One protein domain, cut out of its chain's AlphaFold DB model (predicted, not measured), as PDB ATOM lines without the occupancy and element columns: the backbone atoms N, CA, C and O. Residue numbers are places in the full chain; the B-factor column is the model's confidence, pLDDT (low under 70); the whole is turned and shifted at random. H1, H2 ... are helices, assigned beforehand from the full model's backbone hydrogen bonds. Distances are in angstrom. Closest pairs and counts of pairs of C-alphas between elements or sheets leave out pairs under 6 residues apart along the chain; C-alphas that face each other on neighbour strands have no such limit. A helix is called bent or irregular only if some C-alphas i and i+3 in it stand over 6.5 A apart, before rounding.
ATOM      1  N   GLU A 929     195.550 221.273 216.116       59.69
ATOM      2  CA  GLU A 929     196.974 221.389 215.772       59.69
ATOM      3  C   GLU A 929     197.333 222.747 215.140       59.69
ATOM      4  O   GLU A 929     198.366 223.354 215.428       59.69
ATOM      5  N   ASN A 930     196.439 223.297 214.318       67.94
ATOM      6  CA  ASN A 930     196.639 224.602 213.699       67.94
ATOM      7  C   ASN A 930     196.276 225.744 214.656       67.94
ATOM      8  O   ASN A 930     196.835 226.837 214.562       67.94
ATOM      9  N   LEU A 931     195.361 225.500 215.596       68.81
ATOM     10  CA  LEU A 931     194.950 226.469 216.608       68.81
ATOM     11  C   LEU A 931     196.108 226.781 217.570       68.81
ATOM     12  O   LEU A 931     196.371 227.950 217.868       68.81
ATOM     13  N   GLU A 932     196.865 225.753 217.970       62.53
ATOM     14  CA  GLU A 932     198.116 225.910 218.724       62.53
ATOM     15  C   GLU A 932     199.192 226.640 217.913       62.53
ATOM     16  O   GLU A 932     199.879 227.508 218.448       62.53
ATOM     17  N   LYS A 933     199.316 226.366 216.609       66.25
ATOM     18  CA  LYS A 933     200.269 227.068 215.733       66.25
ATOM     19  C   LYS A 933     199.970 228.567 215.622       66.25
ATOM     20  O   LYS A 933     200.899 229.374 215.684       66.25
ATOM     21  N   LEU A 934     198.696 228.936 215.475       67.62
ATOM     22  CA  LEU A 934     198.251 230.330 215.346       67.62
ATOM     23  C   LEU A 934     198.433 231.129 216.643       67.62
ATOM     24  O   LEU A 934     198.805 232.301 216.598       67.62
ATOM     25  N   LEU A 935     198.188 230.510 217.801       66.12
ATOM     26  CA  LEU A 935     198.331 231.172 219.105       66.12
ATOM     27  C   LEU A 935     199.740 231.023 219.711       66.12
ATOM     28  O   LEU A 935     200.140 231.821 220.564       66.12
ATOM     29  N   SER A 936     200.527 230.058 219.231       63.19
ATOM     30  CA  SER A 936     201.921 229.807 219.605       63.19
ATOM     31  C   SER A 936     202.139 229.821 221.133       63.19
ATOM     32  O   SER A 936     201.355 229.257 221.892       63.19
ATOM     33  N   TYR A 937     203.203 230.482 221.604       47.78
ATOM     34  CA  TYR A 937     203.581 230.621 223.017       47.78
ATOM     35  C   TYR A 937     202.576 231.409 223.880       47.78
ATOM     36  O   TYR A 937     202.772 231.497 225.088       47.78
ATOM     37  N   ASN A 938     201.530 231.989 223.282       49.44
ATOM     38  CA  ASN A 938     200.530 232.830 223.946       49.44
ATOM     39  C   ASN A 938     199.135 232.174 223.957       49.44
ATOM     40  O   ASN A 938     198.123 232.866 224.043       49.44
ATOM     41  N   PHE A 939     199.072 230.840 223.887       49.41
ATOM     42  CA  PHE A 939     197.827 230.062 223.854       49.41
ATOM     43  C   PHE A 939     196.849 230.370 225.003       49.41
ATOM     44  O   PHE A 939     195.635 230.330 224.808       49.41
ATOM     45  N   ASP A 940     197.350 230.737 226.184       51.00
ATOM     46  CA  ASP A 940     196.514 231.054 227.352       51.00
ATOM     47  C   ASP A 940     196.036 232.522 227.390       51.00
ATOM     48  O   ASP A 940     195.409 232.972 228.353       51.00
ATOM     49  N   ASN A 941     196.290 233.287 226.325       67.38
ATOM     50  CA  ASN A 941     195.787 234.644 226.173       67.38
ATOM     51  C   ASN A 941     194.294 234.629 225.800       67.38
ATOM     52  O   ASN A 941     193.922 234.451 224.637       67.38
ATOM     53  N   ALA A 942     193.431 234.843 226.798       71.88
ATOM     54  CA  ALA A 942     191.976 234.868 226.630       71.88
ATOM     55  C   ALA A 942     191.508 235.866 225.552       71.88
ATOM     56  O   ALA A 942     190.600 235.549 224.785       71.88
ATOM     57  N   PHE A 943     192.157 237.029 225.442       76.19
ATOM     58  CA  PHE A 943     191.830 238.037 224.433       76.19
ATOM     59  C   PHE A 943     192.190 237.572 223.016       76.19
ATOM     60  O   PHE A 943     191.380 237.688 222.092       76.19
ATOM     61  N   ALA A 944     193.383 236.997 222.832       75.00
ATOM     62  CA  ALA A 944     193.805 236.455 221.541       75.00
ATOM     63  C   ALA A 944     192.911 235.289 221.095       75.00
ATOM     64  O   ALA A 944     192.531 235.217 219.926       75.00
ATOM     65  N   ARG A 945     192.519 234.420 222.035       78.94
ATOM     66  CA  ARG A 945     191.591 233.316 221.783       78.94
ATOM     67  C   ARG A 945     190.206 233.814 221.384       78.94
ATOM     68  O   ARG A 945     189.711 233.403 220.341       78.94
ATOM     69  N   ALA A 946     189.624 234.737 222.149       82.00
ATOM     70  CA  ALA A 946     188.332 235.335 221.817       82.00
ATOM     71  C   ALA A 946     188.367 236.025 220.442       82.00
ATOM     72  O   ALA A 946     187.432 235.905 219.653       82.00
ATOM     73  N   THR A 947     189.478 236.693 220.112       81.31
ATOM     74  CA  THR A 947     189.670 237.314 218.796       81.31
ATOM     75  C   THR A 947     189.741 236.274 217.677       81.31
ATOM     76  O   THR A 947     189.106 236.445 216.637       81.31
ATOM     77  N   LEU A 948     190.495 235.186 217.868       84.19
ATOM     78  CA  LEU A 948     190.567 234.090 216.904       84.19
ATOM     79  C   LEU A 948     189.192 233.446 216.697       84.19
ATOM     80  O   LEU A 948     188.771 233.271 215.556       84.19
ATOM     81  N   GLU A 949     188.474 233.154 217.781       85.12
ATOM     82  CA  GLU A 949     187.123 232.591 217.749       85.12
ATOM     83  C   GLU A 949     186.157 233.509 216.987       85.12
ATOM     84  O   GLU A 949     185.451 233.037 216.097       85.12
ATOM     85  N   ALA A 950     186.191 234.821 217.241       85.56
ATOM     86  CA  ALA A 950     185.371 235.797 216.524       85.56
ATOM     87  C   ALA A 950     185.692 235.847 215.019       85.56
ATOM     88  O   ALA A 950     184.788 235.889 214.183       85.56
ATOM     89  N   ARG A 951     186.975 235.791 214.640       87.69
ATOM     90  CA  ARG A 951     187.386 235.781 213.227       87.69
ATOM     91  C   ARG A 951     187.026 234.484 212.513       87.69
ATOM     92  O   ARG A 951     186.560 234.530 211.377       87.69
ATOM     93  N   ILE A 952     187.211 233.339 213.172       87.62
ATOM     94  CA  ILE A 952     186.768 232.033 212.672       87.62
ATOM     95  C   ILE A 952     185.255 232.065 212.469       87.62
ATOM     96  O   ILE A 952     184.778 231.687 211.403       87.62
ATOM     97  N   GLN A 953     184.504 232.545 213.460       87.44
ATOM     98  CA  GLN A 953     183.053 232.655 213.380       87.44
ATOM     99  C   GLN A 953     182.620 233.530 212.198       87.44
ATOM    100  O   GLN A 953     181.766 233.119 211.414       87.44
ATOM    101  N   TRP A 954     183.282 234.668 211.998       88.62
ATOM    102  CA  TRP A 954     183.033 235.519 210.844       88.62
ATOM    103  C   TRP A 954     183.314 234.806 209.510       88.62
ATOM    104  O   TRP A 954     182.486 234.862 208.600       88.62
ATOM    105  N   ILE A 955     184.426 234.066 209.393       88.50
ATOM    106  CA  ILE A 955     184.720 233.238 208.204       88.50
ATOM    107  C   ILE A 955     183.592 232.227 207.965       88.50
ATOM    108  O   ILE A 955     183.142 232.082 206.826       88.50
ATOM    109  N   LYS A 956     183.095 231.559 209.020       89.38
ATOM    110  CA  LYS A 956     181.980 230.601 208.907       89.38
ATOM    111  C   LYS A 956     180.722 231.273 208.355       89.38
ATOM    112  O   LYS A 956     180.061 230.704 207.487       89.38
ATOM    113  N   GLU A 957     180.386 232.457 208.856       89.75
ATOM    114  CA  GLU A 957     179.208 233.220 208.433       89.75
ATOM    115  C   GLU A 957     179.316 233.668 206.976       89.75
ATOM    116  O   GLU A 957     178.403 233.405 206.190       89.75
ATOM    117  N   GLN A 958     180.455 234.244 206.578       90.19
ATOM    118  CA  GLN A 958     180.665 234.658 205.190       90.19
ATOM    119  C   GLN A 958     180.675 233.476 204.230       90.19
ATOM    120  O   GLN A 958     180.079 233.550 203.157       90.19
ATOM    121  N   TYR A 959     181.314 232.368 204.610       89.88
ATOM    122  CA  TYR A 959     181.311 231.159 203.796       89.88
ATOM    123  C   TYR A 959     179.886 230.655 203.564       89.88
ATOM    124  O   TYR A 959     179.514 230.394 202.420       89.88
ATOM    125  N   ARG A 960     179.074 230.549 204.627       88.56
ATOM    126  CA  ARG A 960     177.676 230.100 204.526       88.56
ATOM    127  C   ARG A 960     176.865 231.006 203.611       88.56
ATOM    128  O   ARG A 960     176.138 230.499 202.763       88.56
ATOM    129  N   GLU A 961     177.016 232.318 203.755       90.44
ATOM    130  CA  GLU A 961     176.267 233.278 202.949       90.44
ATOM    131  C   GLU A 961     176.692 233.250 201.475       90.44
ATOM    132  O   GLU A 961     175.841 233.144 200.592       90.44
ATOM    133  N   ILE A 962     177.997 233.240 201.185       89.50
ATOM    134  CA  ILE A 962     178.507 233.153 199.809       89.50
ATOM    135  C   ILE A 962     178.107 231.824 199.167       89.50
ATOM    136  O   ILE A 962     177.689 231.803 198.007       89.50
ATOM    137  N   ALA A 963     178.206 230.712 199.900       86.81
ATOM    138  CA  ALA A 963     177.798 229.400 199.412       86.81
ATOM    139  C   ALA A 963     176.297 229.369 199.086       86.81
ATOM    140  O   ALA A 963     175.923 228.936 197.996       86.81
ATOM    141  N   ARG A 964     175.449 229.889 199.986       88.75
ATOM    142  CA  ARG A 964     173.996 230.003 199.785       88.75
ATOM    143  C   ARG A 964     173.673 230.826 198.539       88.75
ATOM    144  O   ARG A 964     172.983 230.329 197.652       88.75
ATOM    145  N   GLN A 965     174.226 232.035 198.434       88.06
ATOM    146  CA  GLN A 965     174.026 232.917 197.282       88.06
ATOM    147  C   GLN A 965     174.498 232.272 195.975       88.06
ATOM    148  O   GLN A 965     173.823 232.375 194.956       88.06
ATOM    149  N   THR A 966     175.637 231.574 195.995       85.75
ATOM    150  CA  THR A 966     176.183 230.898 194.809       85.75
ATOM    151  C   THR A 966     175.282 229.748 194.362       85.75
ATOM    152  O   THR A 966     175.007 229.608 193.172       85.75
ATOM    153  N   LEU A 967     174.782 228.936 195.297       84.25
ATOM    154  CA  LEU A 967     173.858 227.839 194.994       84.25
ATOM    155  C   LEU A 967     172.513 228.352 194.462       84.25
ATOM    156  O   LEU A 967     171.998 227.804 193.488       84.25
ATOM    157  N   GLU A 968     171.972 229.422 195.051       85.94
ATOM    158  CA  GLU A 968     170.762 230.092 194.561       85.94
ATOM    159  C   GLU A 968     170.969 230.649 193.151       85.94
ATOM    160  O   GLU A 968     170.166 230.375 192.257       85.94
ATOM    161  N   PHE A 969     172.080 231.350 192.919       85.69
ATOM    162  CA  PHE A 969     172.438 231.913 191.618       85.69
ATOM    163  C   PHE A 969     172.574 230.836 190.533       85.69
ATOM    164  O   PHE A 969     172.138 231.020 189.398       85.69
ATOM    165  N   LEU A 970     173.143 229.681 190.885       85.12
ATOM    166  CA  LEU A 970     173.367 228.572 189.959       85.12
ATOM    167  C   LEU A 970     172.155 227.667 189.743       85.12
ATOM    168  O   LEU A 970     172.179 226.856 188.818       85.12
ATOM    169  N   SER A 971     171.099 227.801 190.547       84.12
ATOM    170  CA  SER A 971     169.905 226.953 190.455       84.12
ATOM    171  C   SER A 971     169.259 226.978 189.062       84.12
ATOM    172  O   SER A 971     168.921 225.923 188.525       84.12
ATOM    173  N   SER A 972     169.164 228.160 188.444       85.25
ATOM    174  CA  SER A 972     168.590 228.348 187.105       85.25
ATOM    175  C   SER A 972     169.495 227.790 185.989       85.25
ATOM    176  O   SER A 972     169.044 226.888 185.276       85.25
ATOM    177  N   PRO A 973     170.782 228.194 185.870       86.12
ATOM    178  CA  PRO A 973     171.699 227.607 184.889       86.12
ATOM    179  C   PRO A 973     171.838 226.087 185.010       86.12
ATOM    180  O   PRO A 973     171.888 225.391 183.997       86.12
ATOM    181  N   LYS A 974     171.872 225.561 186.242       85.12
ATOM    182  CA  LYS A 974     171.922 224.119 186.499       85.12
ATOM    183  C   LYS A 974     170.643 223.429 186.028       85.12
ATOM    184  O   LYS A 974     170.733 222.456 185.292       85.12
ATOM    185  N   GLY A 975     169.470 223.930 186.416       84.56
ATOM    186  CA  GLY A 975     168.191 223.330 186.026       84.56
ATOM    187  C   GLY A 975     167.996 223.298 184.508       84.56
ATOM    188  O   GLY A 975     167.488 222.317 183.961       84.56
ATOM    189  N   GLU A 976     168.455 224.334 183.805       84.19
ATOM    190  CA  GLU A 976     168.458 224.357 182.344       84.19
ATOM    191  C   GLU A 976     169.419 223.318 181.749       84.19
ATOM    192  O   GLU A 976     169.034 222.575 180.841       84.19
ATOM    193  N   ALA A 977     170.644 223.239 182.275       86.75
ATOM    194  CA  ALA A 977     171.644 222.272 181.839       86.75
ATOM    195  C   ALA A 977     171.182 220.828 182.078       86.75
ATOM    196  O   ALA A 977     171.301 219.999 181.180       86.75
ATOM    197  N   ASP A 978     170.595 220.540 183.243       85.12
ATOM    198  CA  ASP A 978     170.042 219.230 183.594       85.12
ATOM    199  C   ASP A 978     168.899 218.849 182.646       85.12
ATOM    200  O   ASP A 978     168.871 217.736 182.119       85.12
ATOM    201  N   ARG A 979     167.982 219.782 182.349       89.00
ATOM    202  CA  ARG A 979     166.890 219.554 181.391       89.00
ATOM    203  C   ARG A 979     167.424 219.195 180.003       89.00
ATOM    204  O   ARG A 979     166.955 218.227 179.407       89.00
ATOM    205  N   ILE A 980     168.395 219.958 179.498       87.31
ATOM    206  CA  ILE A 980     169.007 219.710 178.183       87.31
ATOM    207  C   ILE A 980     169.757 218.379 178.195       87.31
ATOM    208  O   ILE A 980     169.630 217.601 177.253       87.31
ATOM    209  N   PHE A 981     170.481 218.073 179.270       89.00
ATOM    210  CA  PHE A 981     171.194 216.812 179.408       89.00
ATOM    211  C   PHE A 981     170.227 215.622 179.329       89.00
ATOM    212  O   PHE A 981     170.422 214.734 178.500       89.00
ATOM    213  N   GLN A 982     169.128 215.642 180.090       87.44
ATOM    214  CA  GLN A 982     168.103 214.588 180.061       87.44
ATOM    215  C   GLN A 982     167.405 214.476 178.693       87.44
ATOM    216  O   GLN A 982     167.183 213.373 178.182       87.44
ATOM    217  N   GLU A 983     167.108 215.602 178.039       90.06
ATOM    218  CA  GLU A 983     166.560 215.626 176.675       90.06
ATOM    219  C   GLU A 983     167.523 214.989 175.655       90.06
ATOM    220  O   GLU A 983     167.106 214.302 174.723       90.06
ATOM    221  N   LYS A 984     168.831 215.189 175.818       88.94
ATOM    222  CA  LYS A 984     169.856 214.663 174.904       88.94
ATOM    223  C   LYS A 984     170.122 213.178 175.142       88.94
ATOM    224  O   LYS A 984     170.206 212.422 174.173       88.94
ATOM    225  N   ILE A 985     170.178 212.754 176.404       89.69
ATOM    226  CA  ILE A 985     170.298 211.341 176.787       89.69
ATOM    227  C   ILE A 985     169.084 210.542 176.296       89.69
ATOM    228  O   ILE A 985     169.258 209.491 175.681       89.69
ATOM    229  N   SER A 986     167.862 211.063 176.459       86.19
ATOM    230  CA  SER A 986     166.641 210.400 175.958       86.19
ATOM    231  C   SER A 986     166.583 210.280 174.428       86.19
ATOM    232  O   SER A 986     165.890 209.409 173.905       86.19
ATOM    233  N   ARG A 987     167.356 211.094 173.698       88.94
ATOM    234  CA  ARG A 987     167.545 211.006 172.239       88.94
ATOM    235  C   ARG A 987     168.720 210.115 171.812       88.94
ATOM    236  O   ARG A 987     169.045 210.083 170.628       88.94
ATOM    237  N   GLY A 988     169.362 209.412 172.745       85.56
ATOM    238  CA  GLY A 988     170.462 208.485 172.458       85.56
ATOM    239  C   GLY A 988     171.794 209.159 172.120       85.56
ATOM    240  O   GLY A 988     172.643 208.541 171.481       85.56
ATOM    241  N   ILE A 989     171.993 210.425 172.507       89.69
ATOM    242  CA  ILE A 989     173.279 211.110 172.317       89.69
ATOM    243  C   ILE A 989     174.296 210.608 173.346       89.69
ATOM    244  O   ILE A 989     173.968 210.421 174.515       89.69
ATOM    245  N   ASP A 990     175.544 210.430 172.903       89.44
ATOM    246  CA  ASP A 990     176.675 210.069 173.761       89.44
ATOM    247  C   ASP A 990     176.765 210.980 175.011       89.44
ATOM    248  O   ASP A 990     176.746 212.208 174.862       89.44
ATOM    249  N   PRO A 991     176.901 210.425 176.235       84.06
ATOM    250  CA  PRO A 991     176.885 211.200 177.477       84.06
ATOM    251  C   PRO A 991     177.925 212.319 177.556       84.06
ATOM    252  O   PRO A 991     177.647 213.378 178.119       84.06
ATOM    253  N   LYS A 992     179.116 212.129 176.970       85.12
ATOM    254  CA  LYS A 992     180.162 213.160 176.976       85.12
ATOM    255  C   LYS A 992     179.759 214.335 176.089       85.12
ATOM    256  O   LYS A 992     179.890 215.490 176.493       85.12
ATOM    257  N   ARG A 993     179.212 214.047 174.906       85.31
ATOM    258  CA  ARG A 993     178.687 215.071 173.994       85.31
ATOM    259  C   ARG A 993     177.448 215.774 174.559       85.31
ATOM    260  O   ARG A 993     177.337 216.993 174.441       85.31
ATOM    261  N   ALA A 994     176.549 215.036 175.210       86.25
ATOM    262  CA  ALA A 994     175.379 215.595 175.887       86.25
ATOM    263  C   ALA A 994     175.783 216.567 177.011       86.25
ATOM    264  O   ALA A 994     175.209 217.652 177.120       86.25
ATOM    265  N   LEU A 995     176.808 216.226 177.800       86.62
ATOM    266  CA  LEU A 995     177.360 217.093 178.843       86.62
ATOM    267  C   LEU A 995     177.949 218.391 178.266       86.62
ATOM    268  O   LEU A 995     177.649 219.476 178.761       86.62
ATOM    269  N   GLU A 996     178.755 218.305 177.202       86.88
ATOM    270  CA  GLU A 996     179.353 219.486 176.561       86.88
ATOM    271  C   GLU A 996     178.298 220.446 175.992       86.88
ATOM    272  O   GLU A 996     178.414 221.661 176.163       86.88
ATOM    273  N   GLU A 997     177.259 219.923 175.335       85.69
ATOM    274  CA  GLU A 997     176.167 220.739 174.794       85.69
ATOM    275  C   GLU A 997     175.329 221.391 175.910       85.69
ATOM    276  O   GLU A 997     174.963 222.562 175.797       85.69
ATOM    277  N   SER A 998     175.100 220.682 177.017       88.06
ATOM    278  CA  SER A 998     174.356 221.198 178.178       88.06
ATOM    279  C   SER A 998     175.118 222.315 178.903       88.06
ATOM    280  O   SER A 998     174.550 223.364 179.211       88.06
ATOM    281  N   LEU A 999     176.434 222.149 179.084       88.25
ATOM    282  CA  LEU A 999     177.304 223.177 179.666       88.25
ATOM    283  C   LEU A 999     177.405 224.431 178.784       88.25
ATOM    284  O   LEU A 999     177.553 225.531 179.314       88.25
ATOM    285  N   ARG A1000     177.303 224.308 177.451       88.75
ATOM    286  CA  ARG A1000     177.253 225.481 176.556       88.75
ATOM    287  C   ARG A1000     175.996 226.325 176.772       88.75
ATOM    288  O   ARG A1000     176.105 227.548 176.728       88.75
ATOM    289  N   SER A1001     174.842 225.705 177.031       85.50
ATOM    290  CA  SER A1001     173.611 226.445 177.363       85.50
ATOM    291  C   SER A1001     173.733 227.137 178.717       85.50
ATOM    292  O   SER A1001     173.479 228.334 178.830       85.50
ATOM    293  N   ALA A1002     174.246 226.418 179.721       86.31
ATOM    294  CA  ALA A1002     174.501 226.980 181.045       86.31
ATOM    295  C   ALA A1002     175.445 228.193 180.989       86.31
ATOM    296  O   ALA A1002     175.211 229.194 181.661       86.31
ATOM    297  N   ALA A1003     176.481 228.136 180.142       87.06
ATOM    298  CA  ALA A1003     177.407 229.244 179.921       87.06
ATOM    299  C   ALA A1003     176.730 230.476 179.294       87.06
ATOM    300  O   ALA A1003     177.109 231.604 179.611       87.06
ATOM    301  N   ALA A1004     175.742 230.286 178.412       85.44
ATOM    302  CA  ALA A1004     174.985 231.384 177.814       85.44
ATOM    303  C   ALA A1004     174.091 232.080 178.853       85.44
ATOM    304  O   ALA A1004     174.132 233.304 178.959       85.44
ATOM    305  N   ASN A1005     173.377 231.301 179.671       85.50
ATOM    306  CA  ASN A1005     172.554 231.806 180.772       85.50
ATOM    307  C   ASN A1005     173.418 232.531 181.828       85.50
ATOM    308  O   ASN A1005     173.165 233.684 182.172       85.50
ATOM    309  N   LEU A1006     174.541 231.930 182.240       87.75
ATOM    310  CA  LEU A1006     175.511 232.575 183.133       87.75
ATOM    311  C   LEU A1006     176.057 233.891 182.578       87.75
ATOM    312  O   LEU A1006     176.266 234.837 183.332       87.75
ATOM    313  N   LYS A1007     176.299 233.974 181.267       87.56
ATOM    314  CA  LYS A1007     176.802 235.196 180.631       87.56
ATOM    315  C   LYS A1007     175.789 236.337 180.715       87.56
ATOM    316  O   LYS A1007     176.200 237.485 180.848       87.56
ATOM    317  N   GLU A1008     174.499 236.026 180.657       84.50
ATOM    318  CA  GLU A1008     173.423 236.999 180.844       84.50
ATOM    319  C   GLU A1008     173.288 237.425 182.313       84.50
ATOM    320  O   GLU A1008     173.199 238.619 182.601       84.50
ATOM    321  N   LEU A1009     173.356 236.474 183.248       84.44
ATOM    322  CA  LEU A1009     173.308 236.761 184.686       84.44
ATOM    323  C   LEU A1009     174.523 237.568 185.175       84.44
ATOM    324  O   LEU A1009     174.410 238.341 186.120       84.44
ATOM    325  N   LEU A1010     175.678 237.423 184.518       86.62
ATOM    326  CA  LEU A1010     176.915 238.155 184.813       86.62
ATOM    327  C   LEU A1010     177.106 239.414 183.949       86.62
ATOM    328  O   LEU A1010     178.221 239.925 183.869       86.62
ATOM    329  N   LYS A1011     176.054 239.934 183.302       85.56
ATOM    330  CA  LYS A1011     176.142 241.100 182.397       85.56
ATOM    331  C   LYS A1011     176.751 242.358 183.030       85.56
ATOM    332  O   LYS A1011     177.325 243.175 182.316       85.56
ATOM    333  N   ASP A1012     176.649 242.490 184.351       83.94
ATOM    334  CA  ASP A1012     177.167 243.636 185.105       83.94
ATOM    335  C   ASP A1012     178.661 243.489 185.464       83.94
ATOM    336  O   ASP A1012     179.294 244.431 185.942       83.94
ATOM    337  N   TYR A1013     179.261 242.322 185.202       82.06
ATOM    338  CA  TYR A1013     180.693 242.082 185.361       82.06
ATOM    339  C   TYR A1013     181.433 242.388 184.052       82.06
ATOM    340  O   TYR A1013     180.988 242.032 182.963       82.06
ATOM    341  N   SER A1014     182.625 242.983 184.141       80.00
ATOM    342  CA  SER A1014     183.470 243.267 182.970       80.00
ATOM    343  C   SER A1014     184.935 242.870 183.184       80.00
ATOM    344  O   SER A1014     185.392 242.642 184.308       80.00
ATOM    345  N   GLY A1015     185.677 242.740 182.078       86.31
ATOM    346  CA  GLY A1015     187.120 242.500 182.089       86.31
ATOM    347  C   GLY A1015     187.538 241.206 182.798       86.31
ATOM    348  O   GLY A1015     187.000 240.127 182.547       86.31
ATOM    349  N   GLU A1016     188.538 241.315 183.667       77.31
ATOM    350  CA  GLU A1016     189.113 240.190 184.413       77.31
ATOM    351  C   GLU A1016     188.159 239.642 185.486       77.31
ATOM    352  O   GLU A1016     188.091 238.431 185.692       77.31
ATOM    353  N   ALA A1017     187.332 240.506 186.089       75.50
ATOM    354  CA  ALA A1017     186.322 240.096 187.062       75.50
ATOM    355  C   ALA A1017     185.277 239.159 186.437       75.50
ATOM    356  O   ALA A1017     184.949 238.134 187.026       75.50
ATOM    357  N   PHE A1018     184.818 239.463 185.216       84.50
ATOM    358  CA  PHE A1018     183.914 238.585 184.471       84.50
ATOM    359  C   PHE A1018     184.552 237.221 184.180       84.50
ATOM    360  O   PHE A1018     183.924 236.189 184.401       84.50
ATOM    361  N   LYS A1019     185.807 237.199 183.705       81.06
ATOM    362  CA  LYS A1019     186.511 235.947 183.376       81.06
ATOM    363  C   LYS A1019     186.685 235.047 184.599       81.06
ATOM    364  O   LYS A1019     186.449 233.845 184.493       81.06
ATOM    365  N   ASN A1020     187.065 235.625 185.736       78.12
ATOM    366  CA  ASN A1020     187.290 234.882 186.974       78.12
ATOM    367  C   ASN A1020     185.979 234.326 187.547       78.12
ATOM    368  O   ASN A1020     185.917 233.143 187.882       78.12
ATOM    369  N   GLU A1021     184.920 235.143 187.589       83.69
ATOM    370  CA  GLU A1021     183.602 234.717 188.079       83.69
ATOM    371  C   GLU A1021     183.006 233.623 187.177       83.69
ATOM    372  O   GLU A1021     182.614 232.558 187.652       83.69
ATOM    373  N   MET A1022     183.041 233.831 185.855       86.31
ATOM    374  CA  MET A1022     182.584 232.855 184.862       86.31
ATOM    375  C   MET A1022     183.356 231.534 184.966       86.31
ATOM    376  O   MET A1022     182.753 230.462 184.956       86.31
ATOM    377  N   GLY A1023     184.686 231.589 185.080       83.00
ATOM    378  CA  GLY A1023     185.530 230.398 185.195       83.00
ATOM    379  C   GLY A1023     185.229 229.575 186.450       83.00
ATOM    380  O   GLY A1023     185.122 228.349 186.364       83.00
ATOM    381  N   ALA A1024     185.041 230.235 187.596       81.31
ATOM    382  CA  ALA A1024     184.718 229.574 188.859       81.31
ATOM    383  C   ALA A1024     183.342 228.886 188.815       81.31
ATOM    384  O   ALA A1024     183.233 227.697 189.123       81.31
ATOM    385  N   LEU A1025     182.310 229.607 188.364       87.00
ATOM    386  CA  LEU A1025     180.937 229.101 188.285       87.00
ATOM    387  C   LEU A1025     180.791 227.967 187.258       87.00
ATOM    388  O   LEU A1025     180.157 226.952 187.546       87.00
ATOM    389  N   MET A1026     181.443 228.080 186.096       85.69
ATOM    390  CA  MET A1026     181.463 227.013 185.085       85.69
ATOM    391  C   MET A1026     182.201 225.761 185.561       85.69
ATOM    392  O   MET A1026     181.772 224.648 185.254       85.69
ATOM    393  N   GLY A1027     183.297 225.925 186.308       80.75
ATOM    394  CA  GLY A1027     184.010 224.806 186.926       80.75
ATOM    395  C   GLY A1027     183.150 224.078 187.960       80.75
ATOM    396  O   GLY A1027     183.116 222.852 187.984       80.75
ATOM    397  N   PHE A1028     182.393 224.821 188.768       81.50
ATOM    398  CA  PHE A1028     181.464 224.234 189.731       81.50
ATOM    399  C   PHE A1028     180.313 223.472 189.052       81.50
ATOM    400  O   PHE A1028     180.059 222.317 189.397       81.50
ATOM    401  N   LEU A1029     179.661 224.071 188.045       83.38
ATOM    402  CA  LEU A1029     178.595 223.413 187.277       83.38
ATOM    403  C   LEU A1029     179.083 222.133 186.596       83.38
ATOM    404  O   LEU A1029     178.428 221.096 186.680       83.38
ATOM    405  N   ARG A1030     180.263 222.179 185.968       84.12
ATOM    406  CA  ARG A1030     180.889 220.998 185.366       84.12
ATOM    407  C   ARG A1030     181.112 219.891 186.394       84.12
ATOM    408  O   ARG A1030     180.862 218.730 186.076       84.12
ATOM    409  N   GLY A1031     181.554 220.231 187.605       79.31
ATOM    410  CA  GLY A1031     181.761 219.247 188.662       79.31
ATOM    411  C   GLY A1031     180.474 218.577 189.127       79.31
ATOM    412  O   GLY A1031     180.446 217.356 189.222       79.31
ATOM    413  N   ILE A1032     179.394 219.341 189.308       78.12
ATOM    414  CA  ILE A1032     178.079 218.777 189.652       78.12
ATOM    415  C   ILE A1032     177.564 217.836 188.558       78.12
ATOM    416  O   ILE A1032     176.972 216.809 188.866       78.12
ATOM    417  N   MET A1033     177.760 218.184 187.284       77.31
ATOM    418  CA  MET A1033     177.171 217.436 186.169       77.31
ATOM    419  C   MET A1033     177.991 216.220 185.706       77.31
ATOM    420  O   MET A1033     177.474 215.401 184.950       77.31
ATOM    421  N   SER A1034     179.274 216.115 186.071       72.88
ATOM    422  CA  SER A1034     180.187 215.101 185.512       72.88
ATOM    423  C   SER A1034     180.582 213.974 186.467       72.88
ATOM    424  O   SER A1034     181.266 213.057 186.012       72.88
ATOM    425  N   ASP A1035     180.215 214.043 187.756       62.91
ATOM    426  CA  ASP A1035     180.588 213.106 188.843       62.91
ATOM    427  C   ASP A1035     182.102 212.801 188.981       62.91
ATOM    428  O   ASP A1035     182.523 211.973 189.788       62.91
ATOM    429  N   LYS A1036     182.958 213.473 188.198       56.56
ATOM    430  CA  LYS A1036     184.409 213.242 188.107       56.56
ATOM    431  C   LYS A1036     185.244 214.341 188.757       56.56
ATOM    432  O   LYS A1036     186.411 214.109 189.065       56.56
ATOM    433  N   GLU A1037     184.679 215.525 188.965       58.31
ATOM    434  CA  GLU A1037     185.317 216.618 189.709       58.31
ATOM    435  C   GLU A1037     184.603 216.799 191.055       58.31
ATOM    436  O   GLU A1037     183.423 216.500 191.162       58.31
ATOM    437  N   LYS A1038     185.300 217.283 192.092       67.69
ATOM    438  CA  LYS A1038     184.717 217.537 193.422       67.69
ATOM    439  C   LYS A1038     184.067 218.937 193.439       67.69
ATOM    440  O   LYS A1038     184.802 219.907 193.647       67.69
ATOM    441  N   PRO A1039     182.744 219.098 193.219       70.31
ATOM    442  CA  PRO A1039     182.101 220.416 193.144       70.31
ATOM    443  C   PRO A1039     182.265 221.221 194.438       70.31
ATOM    444  O   PRO A1039     182.510 222.424 194.401       70.31
ATOM    445  N   GLU A1040     182.245 220.548 195.585       72.56
ATOM    446  CA  GLU A1040     182.478 221.139 196.907       72.56
ATOM    447  C   GLU A1040     183.820 221.883 196.978       72.56
ATOM    448  O   GLU A1040     183.874 223.025 197.426       72.56
ATOM    449  N   ALA A1041     184.896 221.295 196.440       73.44
ATOM    450  CA  ALA A1041     186.223 221.912 196.442       73.44
ATOM    451  C   ALA A1041     186.274 223.208 195.609       73.44
ATOM    452  O   ALA A1041     186.986 224.148 195.959       73.44
ATOM    453  N   ARG A1042     185.496 223.285 194.519       77.31
ATOM    454  CA  ARG A1042     185.394 224.492 193.682       77.31
ATOM    455  C   ARG A1042     184.611 225.605 194.380       77.31
ATOM    456  O   ARG A1042     185.023 226.761 194.298       77.31
ATOM    457  N   LEU A1043     183.528 225.262 195.080       80.44
ATOM    458  CA  LEU A1043     182.747 226.219 195.871       80.44
ATOM    459  C   LEU A1043     183.569 226.799 197.022       80.44
ATOM    460  O   LEU A1043     183.559 228.008 197.229       80.44
ATOM    461  N   ILE A1044     184.328 225.940 197.705       82.69
ATOM    462  CA  ILE A1044     185.264 226.335 198.759       82.69
ATOM    463  C   ILE A1044     186.278 227.349 198.232       82.69
ATOM    464  O   ILE A1044     186.389 228.444 198.783       82.69
ATOM    465  N   GLY A1045     186.961 227.026 197.128       81.56
ATOM    466  CA  GLY A1045     187.939 227.934 196.522       81.56
ATOM    467  C   GLY A1045     187.332 229.281 196.115       81.56
ATOM    468  O   GLY A1045     187.938 230.327 196.340       81.56
ATOM    469  N   HIS A1046     186.112 229.279 195.568       83.44
ATOM    470  CA  HIS A1046     185.400 230.507 195.206       83.44
ATOM    471  C   HIS A1046     185.031 231.361 196.432       83.44
ATOM    472  O   HIS A1046     185.283 232.569 196.442       83.44
ATOM    473  N   ALA A1047     184.466 230.742 197.472       86.44
ATOM    474  CA  ALA A1047     184.079 231.435 198.695       86.44
ATOM    475  C   ALA A1047     185.293 232.057 199.395       86.44
ATOM    476  O   ALA A1047     185.251 233.226 199.771       86.44
ATOM    477  N   PHE A1048     186.402 231.323 199.491       87.12
ATOM    478  CA  PHE A1048     187.619 231.806 200.147       87.12
ATOM    479  C   PHE A1048     188.267 232.960 199.381       87.12
ATOM    480  O   PHE A1048     188.682 233.937 199.999       87.12
ATOM    481  N   ALA A1049     188.265 232.919 198.045       84.38
ATOM    482  CA  ALA A1049     188.737 234.039 197.232       84.38
ATOM    483  C   ALA A1049     187.906 235.317 197.464       84.38
ATOM    484  O   ALA A1049     188.457 236.419 197.550       84.38
ATOM    485  N   LYS A1050     186.578 235.191 197.609       87.06
ATOM    486  CA  LYS A1050     185.699 236.320 197.957       87.06
ATOM    487  C   LYS A1050     185.959 236.834 199.374       87.06
ATOM    488  O   LYS A1050     186.120 238.040 199.541       87.06
ATOM    489  N   ILE A1051     186.075 235.944 200.363       87.94
ATOM    490  CA  ILE A1051     186.398 236.297 201.755       87.94
ATOM    491  C   ILE A1051     187.738 237.038 201.831       87.94
ATOM    492  O   ILE A1051     187.819 238.108 202.434       87.94
ATOM    493  N   GLN A1052     188.773 236.532 201.157       86.56
ATOM    494  CA  GLN A1052     190.082 237.181 201.093       86.56
ATOM    495  C   GLN A1052     189.977 238.593 200.503       86.56
ATOM    496  O   GLN A1052     190.530 239.541 201.060       86.56
ATOM    497  N   LYS A1053     189.203 238.769 199.428       84.94
ATOM    498  CA  LYS A1053     188.967 240.087 198.826       84.94
ATOM    499  C   LYS A1053     188.224 241.040 199.769       84.94
ATOM    500  O   LYS A1053     188.559 242.221 199.801       84.94
ATOM    501  N   MET A1054     187.252 240.552 200.545       85.44
ATOM    502  CA  MET A1054     186.554 241.353 201.565       85.44
ATOM    503  C   MET A1054     187.523 241.818 202.657       85.44
ATOM    504  O   MET A1054     187.536 242.997 203.007       85.44
ATOM    505  N   ILE A1055     188.389 240.918 203.135       83.00
ATOM    506  CA  ILE A1055     189.446 241.246 204.098       83.00
ATOM    507  C   ILE A1055     190.396 242.295 203.510       83.00
ATOM    508  O   ILE A1055     190.699 243.280 204.174       83.00
ATOM    509  N   GLU A1056     190.849 242.134 202.265       80.75
ATOM    510  CA  GLU A1056     191.735 243.098 201.595       80.75
ATOM    511  C   GLU A1056     191.079 244.472 201.394       80.75
ATOM    512  O   GLU A1056     191.741 245.501 201.539       80.75
ATOM    513  N   GLN A1057     189.783 244.516 201.074       80.75
ATOM    514  CA  GLN A1057     189.022 245.761 200.946       80.75
ATOM    515  C   GLN A1057     188.886 246.482 202.289       80.75
ATOM    516  O   GLN A1057     189.142 247.684 202.361       80.75
ATOM    517  N   GLU A1058     188.556 245.756 203.358       74.56
ATOM    518  CA  GLU A1058     188.511 246.324 204.708       74.56
ATOM    519  C   GLU A1058     189.907 246.746 205.191       74.56
ATOM    520  O   GLU A1058     190.047 247.828 205.765       74.56
ATOM    521  N   LYS A1059     190.962 245.977 204.871       73.44
ATOM    522  CA  LYS A1059     192.365 246.363 205.109       73.44
ATOM    523  C   LYS A1059     192.708 247.683 204.405       73.44
ATOM    524  O   LYS A1059     193.275 248.578 205.023       73.44
ATOM    525  N   LYS A1060     192.301 247.858 203.143       72.00
ATOM    526  CA  LYS A1060     192.493 249.118 202.396       72.00
ATOM    527  C   LYS A1060     191.702 250.287 202.986       72.00
ATOM    528  O   LYS A1060     192.225 251.393 203.040       72.00
ATOM    529  N   LYS A1061     190.465 250.051 203.429       69.19
ATOM    530  CA  LYS A1061     189.580 251.084 203.990       69.19
ATOM    531  C   LYS A1061     190.046 251.580 205.360       69.19
ATOM    532  O   LYS A1061     189.980 252.774 205.624       69.19
ATOM    533  N   LYS A1062     190.490 250.668 206.230       64.06
ATOM    534  CA  LYS A1062     190.887 250.969 207.617       64.06
ATOM    535  C   LYS A1062     192.394 251.199 207.792       64.06
ATOM    536  O   LYS A1062     192.834 251.506 208.899       64.06
ATOM    537  N   GLY A1063     193.188 251.055 206.728       63.25
ATOM    538  CA  GLY A1063     194.641 251.203 206.785       63.25
ATOM    539  C   GLY A1063     195.268 250.237 207.793       63.25
ATOM    540  O   GLY A1063     194.816 249.107 207.951       63.25
ATOM    541  N   LYS A1064     196.292 250.679 208.527       51.94
ATOM    542  CA  LYS A1064     197.000 249.818 209.487       51.94
ATOM    543  C   LYS A1064     196.199 249.483 210.763       51.94
ATOM    544  O   LYS A1064     196.627 248.617 211.517       51.94
ATOM    545  N   ASN A1065     195.010 250.068 210.967       53.69
ATOM    546  CA  ASN A1065     194.054 249.674 212.021       53.69
ATOM    547  C   ASN A1065     193.202 248.454 211.631       53.69
ATOM    548  O   ASN A1065     192.303 248.035 212.357       53.69
ATOM    549  N   SER A1066     193.490 247.839 210.486       56.69
ATOM    550  CA  SER A1066     192.789 246.671 209.969       56.69
ATOM    551  C   SER A1066     192.972 245.382 210.777       56.69
ATOM    552  O   SER A1066     192.306 244.388 210.513       56.69
ATOM    553  N   PHE A1067     193.883 245.327 211.747       59.09
ATOM    554  CA  PHE A1067     193.989 244.136 212.601       59.09
ATOM    555  C   PHE A1067     192.795 244.002 213.562       59.09
ATOM    556  O   PHE A1067     192.495 242.902 214.013       59.09
ATOM    557  N   TRP A1068     192.055 245.087 213.803       60.94
ATOM    558  CA  TRP A1068     190.791 245.105 214.547       60.94
ATOM    559  C   TRP A1068     189.604 244.517 213.793       60.94
ATOM    560  O   TRP A1068     188.478 244.555 214.280       60.94
ATOM    561  N   ILE A1069     189.819 244.039 212.570       55.41
ATOM    562  CA  ILE A1069     188.742 243.505 211.759       55.41
ATOM    563  C   ILE A1069     188.188 242.254 212.465       55.41
ATOM    564  O   ILE A1069     188.872 241.242 212.596       55.41
TER     565      ILE A1069
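AT A GLANCE: This is residues 929 to 1069 of the 1072 residues of the protein "Bis(5'-nucleosyl)-tetraphosphatase (Asymmetrical)" of Parcubacteria group bacterium GW2011_GWA2_42_14 (UniProt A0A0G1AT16). A long bent helix, H2, runs along the length of a loose, elongated body; its second arm H2b makes a bundle of three with H3 and H4, up and down, each running against the one before it. H5 then folds back from H4 and crosses the first arm H2a, while short H1 sits near the start of H2a, and residues 1060 to 1065 of H5 stick out. You have 141 printed residues with five named helices, H1 to H5 in order, and no named strand: the class is all helix. The radius of gyration of the C-alphas is 20.1 A, and the spans are 65 by 34 by 20 A.

HOW THE PARTS SIT: Start at H1, residues 929 to 938, and go on to H2, residues 942 to 986, assigned as one helix by its hydrogen bonds but bent: C-alphas 969 and 972 are 6.9 A apart. Its arms, H2a at residues 942 to 969 and H2b at 972 to 986, stand at a steep tilt of 49 degrees. H1 and H2a are close but not clearly touching, with the closest C-alphas, those of Leu 935 and Ala 944, 7.4 A apart. Next look at H3, residues 991 to 1009, which forms a helical hairpin with H2b; they touch at a shallow tilt of 25 degrees, closest at C-alphas Ala 977 and Ser 998, 4.7 A. H4, residues 1015 to 1034, touches H3 at 36 degrees, only just steep, closest at C-alphas Ala 1003 and Met 1026, 6.9 A. H5, residues 1039 to 1068, touches H4 with residues 1039 to 1046 alone, closest at C-alphas Gly 1031 and Pro 1039, 4.6 A. H5 touches H2a with residues 1043 to 1051 alone, opposite ways at a steep tilt of 49 degrees; the closest C-alphas, Tyr 959 and Ala 1047, are 5.8 A apart. H3 and H5 are apart. Every O i to N i+4 pair is within hydrogen-bond range in H2a, H2b, H3 and H4, against 4 of 6 in H1 and 21 of 26 in H5.

IN THESE COORDINATES: Find C-alpha 929 at (196.974, 221.389, 215.772), where H1 begins; it is irregular, with C-alphas 934 and 937 9.3 A apart. H2a measures 40.2 A, H2b 21.2 A, H3 26.8 A and H4 28.5 A. H5 runs 33.8 A to C-alpha 1068 at (190.791, 245.105, 214.547); it is irregular, with C-alphas 1061 and 1064 9.3 A apart, and has a kink of 124 degrees near residue 1062.

THE WHOLE: The two C-alphas farthest apart, Asp 940 and Arg 987, are 65.4 A from each other. The printed part has no cut, and its four links are tight. Mean pLDDT of the printed part is 79.8; residues 929 to 941, 1035 to 1038 and 1061 to 1069 are under 70.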